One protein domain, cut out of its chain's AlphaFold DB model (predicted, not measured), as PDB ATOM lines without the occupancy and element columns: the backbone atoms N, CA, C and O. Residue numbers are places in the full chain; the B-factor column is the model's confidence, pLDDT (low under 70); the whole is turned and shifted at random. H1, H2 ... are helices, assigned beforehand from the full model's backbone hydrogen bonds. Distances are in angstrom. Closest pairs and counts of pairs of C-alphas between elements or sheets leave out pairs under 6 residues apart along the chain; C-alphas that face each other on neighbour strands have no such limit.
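AT A GLANCE: This is residues 8 to 85 of the 85 residues of an uncharacterized protein of Streptomyces sp. 3211.1 (UniProt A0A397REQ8). Two pairs of helices make up this domain: H1 and H4 lie side by side and run opposite ways, while H2 and H3 form a splayed helical hairpin. The pairs meet at H1, whose residues 12 to 16 touch H2 and residues 9 to 13 touch H3, while H4 packs along H1 and stays apart from H2. The turn between H2 and H3 and the loop near Gly 70 are at opposite ends of the longest axis. The printed part has 78 residues with four named helices, H1, H2, H3 and H4 in chain order, and no named strand; the class is all helix. It is compact, with a radius of gyration of the C-alphas of 11.6 A, and elongated, with spans of 34 by 22 by 19 A.

IN THESE COORDINATES: H1 is residues 8 to 22, 21.2 A from first to last C-alpha, and begins with C-alpha 8 at (21.197, 35.546, -18.609). H2, residues 31 to 46, is the longest helix at 23.5 A; its C-alpha 31 is at (9.283, 24.193, -3.471). H3, residues 50 to 63, is 20.0 A long. H4, residues 73 to 83, is 15.1 A long and ends with C-alpha 83 at (24.163, 30.287, -7.215).

HOW THE PARTS SIT: H1 is the hub, touching the other three helices. H1 and H4 touch at a shallow tilt of 19 degrees, opposite ways; their closest C-alphas, those of Ala 17 and Ala 77, are 4.1 A apart. With residues 12 to 16 alone, H1 touches residues 37 to 42 of H2 at a steep tilt of 60 degrees, opposite ways; the closest C-alphas, of Leu 12 and Val 41, are 6.7 A apart. With residues 9 to 13 alone, H1 touches residues 56 to 60 of H3, about perpendicular at 75 degrees; the closest C-alphas, of Cys 9 and Leu 60, are 5.9 A apart. H2 and H3, a helical hairpin, touch at a steep tilt of 45 degrees, opposite ways; the closest C-alphas, of Ala 42 and Val 53, are 5.1 A apart. Helix packing is mostly crossed, with 1 of 4 touching pairs at a shallow tilt. H3 and H4 are close but not clearly touching, with the C-alphas of Phe 63 and Ala 83 closest at 6.6 A. H2 and H4 are apart. In H1, H3 and H4 every O i to N i+4 pair is within hydrogen-bond range; in H2, 10 of 12 are.

THE WHOLE: The C-alphas farthest apart, of Arg 49 and Gly 70, are 35.1 A apart. The printed part has no cut and ends at residue 85, the chain's last. The link H2 to H3 is tight; H1 to H2 and H3 to H4 are short. The mean pLDDT of the printed part is 95.7, and no printed residue is under 70.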
ATOM      1  N   THR A   8      22.634  35.344 -18.771       95.81
ATOM      2  CA  THR A   8      21.197  35.546 -18.609       95.81
ATOM      3  C   THR A   8      20.684  34.794 -17.391       95.81
ATOM      4  O   THR A   8      20.041  35.413 -16.549       95.81
ATOM      5  N   CYS A   9      21.008  33.507 -17.233       96.81
ATOM      6  CA  CYS A   9      20.594  32.732 -16.062       96.81
ATOM      7  C   CYS A   9      21.061  33.388 -14.752       96.81
ATOM      8  O   CYS A   9      20.246  33.613 -13.859       96.81
ATOM      9  N   ARG A  10      22.326  33.826 -14.672       97.62
ATOM     10  CA  ARG A  10      22.842  34.586 -13.518       97.62
ATOM     11  C   ARG A  10      22.022  35.846 -13.244       97.62
ATOM     12  O   ARG A  10      21.619  36.085 -12.109       97.62
ATOM     13  N   THR A  11      21.730  36.627 -14.281       97.94
ATOM     14  CA  THR A  11      20.918  37.847 -14.163       97.94
ATOM     15  C   THR A  11      19.508  37.543 -13.653       97.94
ATOM     16  O   THR A  11      19.017  38.221 -12.750       97.94
ATOM     17  N   LEU A  12      18.861  36.507 -14.188       98.00
ATOM     18  CA  LEU A  12      17.506  36.122 -13.802       98.00
ATOM     19  C   LEU A  12      17.455  35.542 -12.376       98.00
ATOM     20  O   LEU A  12      16.549  35.889 -11.620       98.00
ATOM     21  N   LEU A  13      18.456  34.766 -11.942       98.31
ATOM     22  CA  LEU A  13      18.584  34.316 -10.544       98.31
ATOM     23  C   LEU A  13      18.676  35.505  -9.574       98.31
ATOM     24  O   LEU A  13      18.039  35.506  -8.516       98.31
ATOM     25  N   LEU A  14      19.418  36.554  -9.944       98.25
ATOM     26  CA  LEU A  14      19.500  37.785  -9.154       98.25
ATOM     27  C   LEU A  14      18.165  38.548  -9.121       98.25
ATOM     28  O   LEU A  14      17.810  39.102  -8.079       98.25
ATOM     29  N   GLN A  15      17.398  38.545 -10.215       98.00
ATOM     30  CA  GLN A  15      16.047  39.122 -10.242       98.00
ATOM     31  C   GLN A  15      15.078  38.351  -9.339       98.00
ATOM     32  O   GLN A  15      14.341  38.967  -8.568       98.00
ATOM     33  N   MET A  16      15.129  37.016  -9.358       98.00
ATOM     34  CA  MET A  16      14.359  36.174  -8.437       98.00
ATOM     35  C   MET A  16      14.712  36.486  -6.977       98.00
ATOM     36  O   MET A  16      13.818  36.651  -6.146       98.00
ATOM     37  N   ALA A  17      16.005  36.627  -6.662       98.12
ATOM     38  CA  ALA A  17      16.461  36.995  -5.323       98.12
ATOM     39  C   ALA A  17      15.922  38.369  -4.885       98.12
ATOM     40  O   ALA A  17      15.413  38.511  -3.773       98.12
ATOM     41  N   ALA A  18      15.985  39.372  -5.765       97.69
ATOM     42  CA  ALA A  18      15.455  40.706  -5.489       97.69
ATOM     43  C   ALA A  18      13.934  40.688  -5.258       97.69
ATOM     44  O   ALA A  18      13.443  41.318  -4.319       97.69
ATOM     45  N   TYR A  19      13.194  39.924  -6.067       97.00
ATOM     46  CA  TYR A  19      11.757  39.739  -5.888       97.00
ATOM     47  C   TYR A  19      11.431  39.129  -4.520       97.00
ATOM     48  O   TYR A  19      10.565  39.640  -3.813       97.00
ATOM     49  N   LEU A  20      12.133  38.068  -4.118       96.62
ATOM     50  CA  LEU A  20      11.897  37.380  -2.847       96.62
ATOM     51  C   LEU A  20      12.207  38.243  -1.617       96.62
ATOM     52  O   LEU A  20      11.495  38.145  -0.617       96.62
ATOM     53  N   ASP A  21      13.220  39.105  -1.698       96.44
ATOM     54  CA  ASP A  21      13.544  40.047  -0.623       96.44
ATOM     55  C   ASP A  21      12.496  41.152  -0.462       96.44
ATOM     56  O   ASP A  21      12.278  41.647   0.645       96.44
ATOM     57  N   HIS A  22      11.826  41.530  -1.551       95.94
ATOM     58  CA  HIS A  22      10.757  42.521  -1.516       95.94
ATOM     59  C   HIS A  22       9.402  41.898  -1.136       95.94
ATOM     60  O   HIS A  22       8.656  42.428  -0.308       95.94
ATOM     61  N   ALA A  23       9.071  40.748  -1.722       92.38
ATOM     62  CA  ALA A  23       7.759  40.126  -1.628       92.38
ATOM     63  C   ALA A  23       7.671  39.150  -0.446       92.38
ATOM     64  O   ALA A  23       7.903  37.950  -0.587       92.38
ATOM     65  N   ARG A  24       7.234  39.667   0.710       91.69
ATOM     66  CA  ARG A  24       7.015  38.893   1.950       91.69
ATOM     67  C   ARG A  24       8.273  38.115   2.391       91.69
ATOM     68  O   ARG A  24       8.213  36.892   2.532       91.69
ATOM     69  N   PRO A  25       9.399  38.803   2.645       95.50
ATOM     70  CA  PRO A  25      10.707  38.176   2.870       95.50
ATOM     71  C   PRO A  25      10.749  37.177   4.035       95.50
ATOM     72  O   PRO A  25      11.495  36.201   3.981       95.50
ATOM     73  N   ASP A  26       9.937  37.394   5.071       97.12
ATOM     74  CA  ASP A  26       9.889  36.539   6.265       97.12
ATOM     75  C   ASP A  26       8.880  35.381   6.143       97.12
ATOM     76  O   ASP A  26       8.768  34.550   7.041       97.12
ATOM     77  N   SER A  27       8.141  35.290   5.029       95.75
ATOM     78  CA  SER A  27       7.289  34.127   4.759       95.75
ATOM     79  C   SER A  27       8.130  32.898   4.394       95.75
ATOM     80  O   SER A  27       9.204  33.049   3.801       95.75
ATOM     81  N   PRO A  28       7.635  31.678   4.669       96.50
ATOM     82  CA  PRO A  28       8.291  30.457   4.216       96.50
ATOM     83  C   PRO A  28       8.434  30.434   2.689       96.50
ATOM     84  O   PRO A  28       7.532  30.880   1.968       96.50
ATOM     85  N   MET A  29       9.554  29.903   2.202       96.69
ATOM     86  CA  MET A  29       9.739  29.556   0.796       96.69
ATOM     87  C   MET A  29       9.240  28.128   0.558       96.69
ATOM     88  O   MET A  29       9.465  27.235   1.368       96.69
ATOM     89  N   TRP A  30       8.535  27.919  -0.553       94.06
ATOM     90  CA  TRP A  30       7.897  26.644  -0.884       94.06
ATOM     91  C   TRP A  30       8.479  26.123  -2.189       94.06
ATOM     92  O   TRP A  30       8.635  26.898  -3.134       94.06
ATOM     93  N   ALA A  31       8.730  24.816  -2.271       91.50
ATOM     94  CA  ALA A  31       9.283  24.193  -3.471       91.50
ATOM     95  C   ALA A  31       8.413  24.444  -4.715       91.50
ATOM     96  O   ALA A  31       8.940  24.823  -5.756       91.50
ATOM     97  N   GLN A  32       7.077  24.347  -4.605       90.75
ATOM     98  CA  GLN A  32       6.189  24.667  -5.734       90.75
ATOM     99  C   GLN A  32       6.264  26.146  -6.145       90.75
ATOM    100  O   GLN A  32       6.058  26.479  -7.310       90.75
ATOM    101  N   GLY A  33       6.575  27.040  -5.203       92.50
ATOM    102  CA  GLY A  33       6.710  28.469  -5.472       92.50
ATOM    103  C   GLY A  33       7.917  28.806  -6.347       92.50
ATOM    104  O   GLY A  33       7.864  29.795  -7.072       92.50
ATOM    105  N   LEU A  34       8.973  27.985  -6.320       94.50
ATOM    106  CA  LEU A  34      10.169  28.200  -7.136       94.50
ATOM    107  C   LEU A  34       9.849  28.150  -8.633       94.50
ATOM    108  O   LEU A  34      10.217  29.075  -9.348       94.50
ATOM    109  N   GLY A  35       9.124  27.117  -9.081       95.06
ATOM    110  CA  GLY A  35       8.720  26.973 -10.484       95.06
ATOM    111  C   GLY A  35       7.888  28.156 -10.971       95.06
ATOM    112  O   GLY A  35       8.182  28.737 -12.007       95.06
ATOM    113  N   ILE A  36       6.919  28.596 -10.162       95.38
ATOM    114  CA  ILE A  36       6.074  29.752 -10.495       95.38
ATOM    115  C   ILE A  36       6.920  31.022 -10.663       95.38
ATOM    116  O   ILE A  36       6.723  31.775 -11.613       95.38
ATOM    117  N   ILE A  37       7.863  31.267  -9.750       96.31
ATOM    118  CA  ILE A  37       8.719  32.456  -9.804       96.31
ATOM    119  C   ILE A  37       9.684  32.382 -10.992       96.31
ATOM    120  O   ILE A  37       9.851  33.384 -11.683       96.31
ATOM    121  N   ALA A  38      10.295  31.222 -11.246       97.06
ATOM    122  CA  ALA A  38      11.206  31.029 -12.371       97.06
ATOM    123  C   ALA A  38      10.490  31.244 -13.714       97.06
ATOM    124  O   ALA A  38      10.969  32.024 -14.537       97.06
ATOM    125  N   GLY A  39       9.313  30.635 -13.894       96.00
ATOM    126  CA  GLY A  39       8.486  30.825 -15.084       96.00
ATOM    127  C   GLY A  39       8.049  32.280 -15.268       96.00
ATOM    128  O   GLY A  39       8.155  32.814 -16.368       96.00
ATOM    129  N   GLN A  40       7.639  32.962 -14.189       96.56
ATOM    130  CA  GLN A  40       7.273  34.381 -14.248       96.56
ATOM    131  C   GLN A  40       8.459  35.263 -14.657       96.56
ATOM    132  O   GLN A  40       8.324  36.069 -15.568       96.56
ATOM    133  N   VAL A  41       9.628  35.093 -14.032       97.06
ATOM    134  CA  VAL A  41      10.823  35.900 -14.341       97.06
ATOM    135  C   VAL A  41      11.322  35.637 -15.767       97.06
ATOM    136  O   VAL A  41      11.694  36.575 -16.473       97.06
ATOM    137  N   ALA A  42      11.283  34.385 -16.233       97.00
ATOM    138  CA  ALA A  42      11.612  34.046 -17.616       97.00
ATOM    139  C   ALA A  42      10.627  34.681 -18.614       97.00
ATOM    140  O   ALA A  42      11.052  35.238 -19.631       97.00
ATOM    141  N   ALA A  43       9.324  34.643 -18.312       97.06
ATOM    142  CA  ALA A  43       8.283  35.272 -19.121       97.06
ATOM    143  C   ALA A  43       8.411  36.802 -19.148       97.06
ATOM    144  O   ALA A  43       8.296  37.400 -20.217       97.06
ATOM    145  N   ASP A  44       8.722  37.433 -18.016       96.62
ATOM    146  CA  ASP A  44       8.946  38.879 -17.931       96.62
ATOM    147  C   ASP A  44      10.159  39.318 -18.768       96.62
ATOM    148  O   ASP A  44      10.154  40.404 -19.348       96.62
ATOM    149  N   HIS A  45      11.187  38.469 -18.877       96.38
ATOM    150  CA  HIS A  45      12.382  38.761 -19.668       96.38
ATOM    151  C   HIS A  45      12.181  38.556 -21.179       96.38
ATOM    152  O   HIS A  45      12.594  39.397 -21.977       96.38
ATOM    153  N   TYR A  46      11.571  37.439 -21.593       95.62
ATOM    154  CA  TYR A  46      11.476  37.047 -23.009       95.62
ATOM    155  C   TYR A  46      10.115  37.328 -23.666       95.62
ATOM    156  O   TYR A  46       9.983  37.211 -24.891       95.62
ATOM    157  N   GLY A  47       9.102  37.717 -22.890       94.25
ATOM    158  CA  GLY A  47       7.760  38.025 -23.375       94.25
ATOM    159  C   GLY A  47       7.090  36.826 -24.052       94.25
ATOM    160  O   GLY A  47       7.052  35.722 -23.520       94.25
ATOM    161  N   ILE A  48       6.565  37.036 -25.264       90.50
ATOM    162  CA  ILE A  48       5.798  36.021 -26.015       90.50
ATOM    163  C   ILE A  48       6.660  34.917 -26.658       90.50
ATOM    164  O   ILE A  48       6.133  34.052 -27.358       90.50
ATOM    165  N   ARG A  49       7.986  34.948 -26.475       94.12
ATOM    166  CA  ARG A  49       8.919  33.969 -27.055       94.12
ATOM    167  C   ARG A  49       8.948  32.688 -26.221       94.12
ATOM    168  O   ARG A  49       9.877  32.459 -25.452       94.12
ATOM    169  N   ALA A  50       7.901  31.879 -26.357       92.06
ATOM    170  CA  ALA A  50       7.652  30.709 -25.512       92.06
ATOM    171  C   ALA A  50       8.801  29.682 -25.494       92.06
ATOM    172  O   ALA A  50       9.044  29.054 -24.467       92.06
ATOM    173  N   ASP A  51       9.530  29.538 -26.604       95.38
ATOM    174  CA  ASP A  51      10.722  28.693 -26.710       95.38
ATOM    175  C   ASP A  51      11.850  29.171 -25.784       95.38
ATOM    176  O   ASP A  51      12.434  28.375 -25.048       95.38
ATOM    177  N   LEU A  52      12.113  30.481 -25.771       95.31
ATOM    178  CA  LEU A  52      13.128  31.074 -24.904       95.31
ATOM    179  C   LEU A  52      12.701  31.096 -23.440       95.31
ATOM    180  O   LEU A  52      13.541  30.876 -22.571       95.31
ATOM    181  N   VAL A  53      11.412  31.318 -23.165       96.69
ATOM    182  CA  VAL A  53      10.869  31.243 -21.801       96.69
ATOM    183  C   VAL A  53      11.095  29.850 -21.224       96.69
ATOM    184  O   VAL A  53      11.683  29.732 -20.155       96.69
ATOM    185  N   ALA A  54      10.708  28.798 -21.953       96.44
ATOM    186  CA  ALA A  54      10.864  27.422 -21.490       96.44
ATOM    187  C   ALA A  54      12.339  27.035 -21.291       96.44
ATOM    188  O   ALA A  54      12.682  26.388 -20.302       96.44
ATOM    189  N   ALA A  55      13.224  27.451 -22.205       96.50
ATOM    190  CA  ALA A  55      14.659  27.200 -22.075       96.50
ATOM    191  C   ALA A  55      15.257  27.906 -20.848       96.50
ATOM    192  O   ALA A  55      16.011  27.296 -20.091       96.50
ATOM    193  N   ALA A  56      14.889  29.169 -20.625       96.62
ATOM    194  CA  ALA A  56      15.373  29.950 -19.496       96.62
ATOM    195  C   ALA A  56      14.814  29.453 -18.160       96.62
ATOM    196  O   ALA A  56      15.559  29.371 -17.193       96.62
ATOM    197  N   GLU A  57      13.535  29.076 -18.103       97.38
ATOM    198  CA  GLU A  57      12.937  28.454 -16.920       97.38
ATOM    199  C   GLU A  57      13.645  27.138 -16.572       97.38
ATOM    200  O   GLU A  57      14.015  26.924 -15.418       97.38
ATOM    201  N   ALA A  58      13.896  26.277 -17.564       96.88
ATOM    202  CA  ALA A  58      14.608  25.022 -17.348       96.88
ATOM    203  C   ALA A  58      16.040  25.251 -16.837       96.88
ATOM    204  O   ALA A  58      16.474  24.573 -15.905       96.88
ATOM    205  N   GLU A  59      16.763  26.217 -17.411       97.00
ATOM    206  CA  GLU A  59      18.105  26.574 -16.947       97.00
ATOM    207  C   GLU A  59      18.069  27.152 -15.523       97.00
ATOM    208  O   GLU A  59      18.827  26.712 -14.660       97.00
ATOM    209  N   LEU A  60      17.139  28.069 -15.238       97.44
ATOM    210  CA  LEU A  60      16.925  28.629 -13.902       97.44
ATOM    211  C   LEU A  60      16.693  27.533 -12.865       97.44
ATOM    212  O   LEU A  60      17.331  27.543 -11.818       97.44
ATOM    213  N   LEU A  61      15.813  26.573 -13.150       96.50
ATOM    214  CA  LEU A  61      15.508  25.473 -12.234       96.50
ATOM    215  C   LEU A  61      16.671  24.489 -12.070       96.50
ATOM    216  O   LEU A  61      16.791  23.877 -11.013       96.50
ATOM    217  N   ALA A  62      17.531  24.345 -13.080       96.44
ATOM    218  CA  ALA A  62      18.721  23.507 -12.990       96.44
ATOM    219  C   ALA A  62      19.808  24.116 -12.085       96.44
ATOM    220  O   ALA A  62      20.545  23.371 -11.438       96.44
ATOM    221  N   PHE A  63      19.909  25.448 -12.038       96.75
ATOM    222  CA  PHE A  63      20.915  26.159 -11.239       96.75
ATOM    223  C   PHE A  63      20.386  26.710  -9.910       96.75
ATOM    224  O   PHE A  63      21.174  26.964  -8.997       96.75
ATOM    225  N   ALA A  64      19.074  26.884  -9.765       96.50
ATOM    226  CA  ALA A  64      18.470  27.288  -8.506       96.50
ATOM    227  C   ALA A  64      18.652  26.181  -7.447       96.50
ATOM    228  O   ALA A  64      18.345  25.015  -7.709       96.50
ATOM    229  N   PRO A  65      19.102  26.516  -6.226       96.12
ATOM    230  CA  PRO A  65      19.208  25.547  -5.142       96.12
ATOM    231  C   PRO A  65      17.852  24.922  -4.811       96.12
ATOM    232  O   PRO A  65      16.814  25.582  -4.907       96.12
ATOM    233  N   ALA A  66      17.837  23.671  -4.355       95.06
ATOM    234  CA  ALA A  66      16.605  23.070  -3.855       95.06
ATOM    235  C   ALA A  66      16.052  23.886  -2.671       95.06
ATOM    236  O   ALA A  66      16.801  24.361  -1.817       95.06
ATOM    237  N   VAL A  67      14.730  24.061  -2.615       94.94
ATOM    238  CA  VAL A  67      14.085  24.698  -1.460       94.94
ATOM    239  C   VAL A  67      14.027  23.685  -0.321       94.94
ATOM    240  O   VAL A  67      13.270  22.716  -0.384       94.94
ATOM    241  N   GLU A  68      14.812  23.920   0.724       90.81
ATOM    242  CA  GLU A  68      14.783  23.120   1.948       90.81
ATOM    243  C   GLU A  68      13.641  23.550   2.882       90.81
ATOM    244  O   GLU A  68      13.159  24.685   2.853       90.81
ATOM    245  N   GLY A  69      13.176  22.627   3.726       88.44
ATOM    246  CA  GLY A  69      12.093  22.903   4.667       88.44
ATOM    247  C   GLY A  69      12.479  23.967   5.698       88.44
ATOM    248  O   GLY A  69      13.549  23.910   6.294       88.44
ATOM    249  N   GLY A  70      11.577  24.920   5.941       90.31
ATOM    250  CA  GLY A  70      11.748  25.930   6.990       90.31
ATOM    251  C   GLY A  70      12.596  27.144   6.603       90.31
ATOM    252  O   GLY A  70      12.740  28.041   7.431       90.31
ATOM    253  N   VAL A  71      13.105  27.225   5.366       96.81
ATOM    254  CA  VAL A  71      13.791  28.436   4.892       96.81
ATOM    255  C   VAL A  71      12.787  29.540   4.555       96.81
ATOM    256  O   VAL A  71      11.713  29.297   3.993       96.81
ATOM    257  N   THR A  72      13.128  30.779   4.889       97.75
ATOM    258  CA  THR A  72      12.347  31.957   4.495       97.75
ATOM    259  C   THR A  72      12.696  32.397   3.077       97.75
ATOM    260  O   THR A  72      13.745  32.046   2.529       97.75
ATOM    261  N   ARG A  73      11.835  33.218   2.472       98.06
ATOM    262  CA  ARG A  73      12.099  33.821   1.156       98.06
ATOM    263  C   ARG A  73      13.400  34.628   1.138       98.06
ATOM    264  O   ARG A  73      14.163  34.490   0.188       98.06
ATOM    265  N   ARG A  74      13.699  35.389   2.202       98.06
ATOM    266  CA  ARG A  74      14.967  36.132   2.350       98.06
ATOM    267  C   ARG A  74      16.183  35.205   2.394       98.06
ATOM    268  O   ARG A  74      17.185  35.463   1.735       98.06
ATOM    269  N   GLN A  75      16.106  34.119   3.164       97.94
ATOM    270  CA  GLN A  75      17.190  33.132   3.227       97.94
ATOM    271  C   GLN A  75      17.409  32.478   1.860       97.94
ATOM    272  O   GLN A  75      18.537  32.392   1.384       97.94
ATOM    273  N   TYR A  76      16.327  32.102   1.177       98.06
ATOM    274  CA  TYR A  76      16.420  31.529  -0.160       98.06
ATOM    275  C   TYR A  76      16.955  32.532  -1.203       98.06
ATOM    276  O   TYR A  76      17.743  32.158  -2.067       98.06
ATOM    277  N   ALA A  77      16.637  33.826  -1.084       97.94
ATOM    278  CA  ALA A  77      17.223  34.877  -1.920       97.94
ATOM    279  C   ALA A  77      18.754  34.964  -1.784       97.94
ATOM    280  O   ALA A  77      19.451  35.227  -2.763       97.94
ATOM    281  N   GLN A  78      19.307  34.727  -0.590       97.94
ATOM    282  CA  GLN A  78      20.761  34.652  -0.398       97.94
ATOM    283  C   GLN A  78      21.368  33.438  -1.115       97.94
ATOM    284  O   GLN A  78      22.413  33.573  -1.747       97.94
ATOM    285  N   LEU A  79      20.688  32.287  -1.083       97.56
ATOM    286  CA  LEU A  79      21.117  31.086  -1.806       97.56
ATOM    287  C   LEU A  79      21.125  31.308  -3.325       97.56
ATOM    288  O   LEU A  79      22.081  30.929  -3.995       97.56
ATOM    289  N   LEU A  80      20.111  31.990  -3.868       97.69
ATOM    290  CA  LEU A  80      20.062  32.347  -5.292       97.69
ATOM    291  C   LEU A  80      21.216  33.274  -5.705       97.69
ATOM    292  O   LEU A  80      21.795  33.088  -6.771       97.69
ATOM    293  N   ARG A  81      21.596  34.239  -4.856       97.81
ATOM    294  CA  ARG A  81      22.764  35.102  -5.116       97.81
ATOM    295  C   ARG A  81      24.068  34.315  -5.158       97.81
ATOM    296  O   ARG A  81      24.905  34.603  -6.002       97.81
ATOM    297  N   ALA A  82      24.224  33.333  -4.272       96.38
ATOM    298  CA  ALA A  82      25.386  32.449  -4.269       96.38
ATOM    299  C   ALA A  82      25.407  31.508  -5.487       96.38
ATOM    300  O   ALA A  82      26.470  31.198  -6.007       96.38
ATOM    301  N   ALA A  83      24.246  31.075  -5.982       94.50
ATOM    302  CA  ALA A  83      24.163  30.287  -7.215       94.50
ATOM    303  C   ALA A  83      24.477  31.113  -8.479       94.50
ATOM    304  O   ALA A  83      24.860  30.555  -9.504       94.50
ATOM    305  N   ALA A  84      24.316  32.437  -8.411       93.50
ATOM    306  CA  ALA A  84      24.594  33.352  -9.511       93.50
ATOM    307  C   ALA A  84      26.061  33.826  -9.587       93.50
ATOM    308  O   ALA A  84      26.405  34.510 -10.554       93.50
ATOM    309  N   SER A  85      26.903  33.517  -8.589       83.25
ATOM    310  CA  SER A  85      28.323  33.920  -8.543       83.25
ATOM    311  C   SER A  85      29.259  32.998  -9.314       83.25
ATOM    312  O   SER A  85      29.031  31.771  -9.295       83.25
TER     313      SER A  85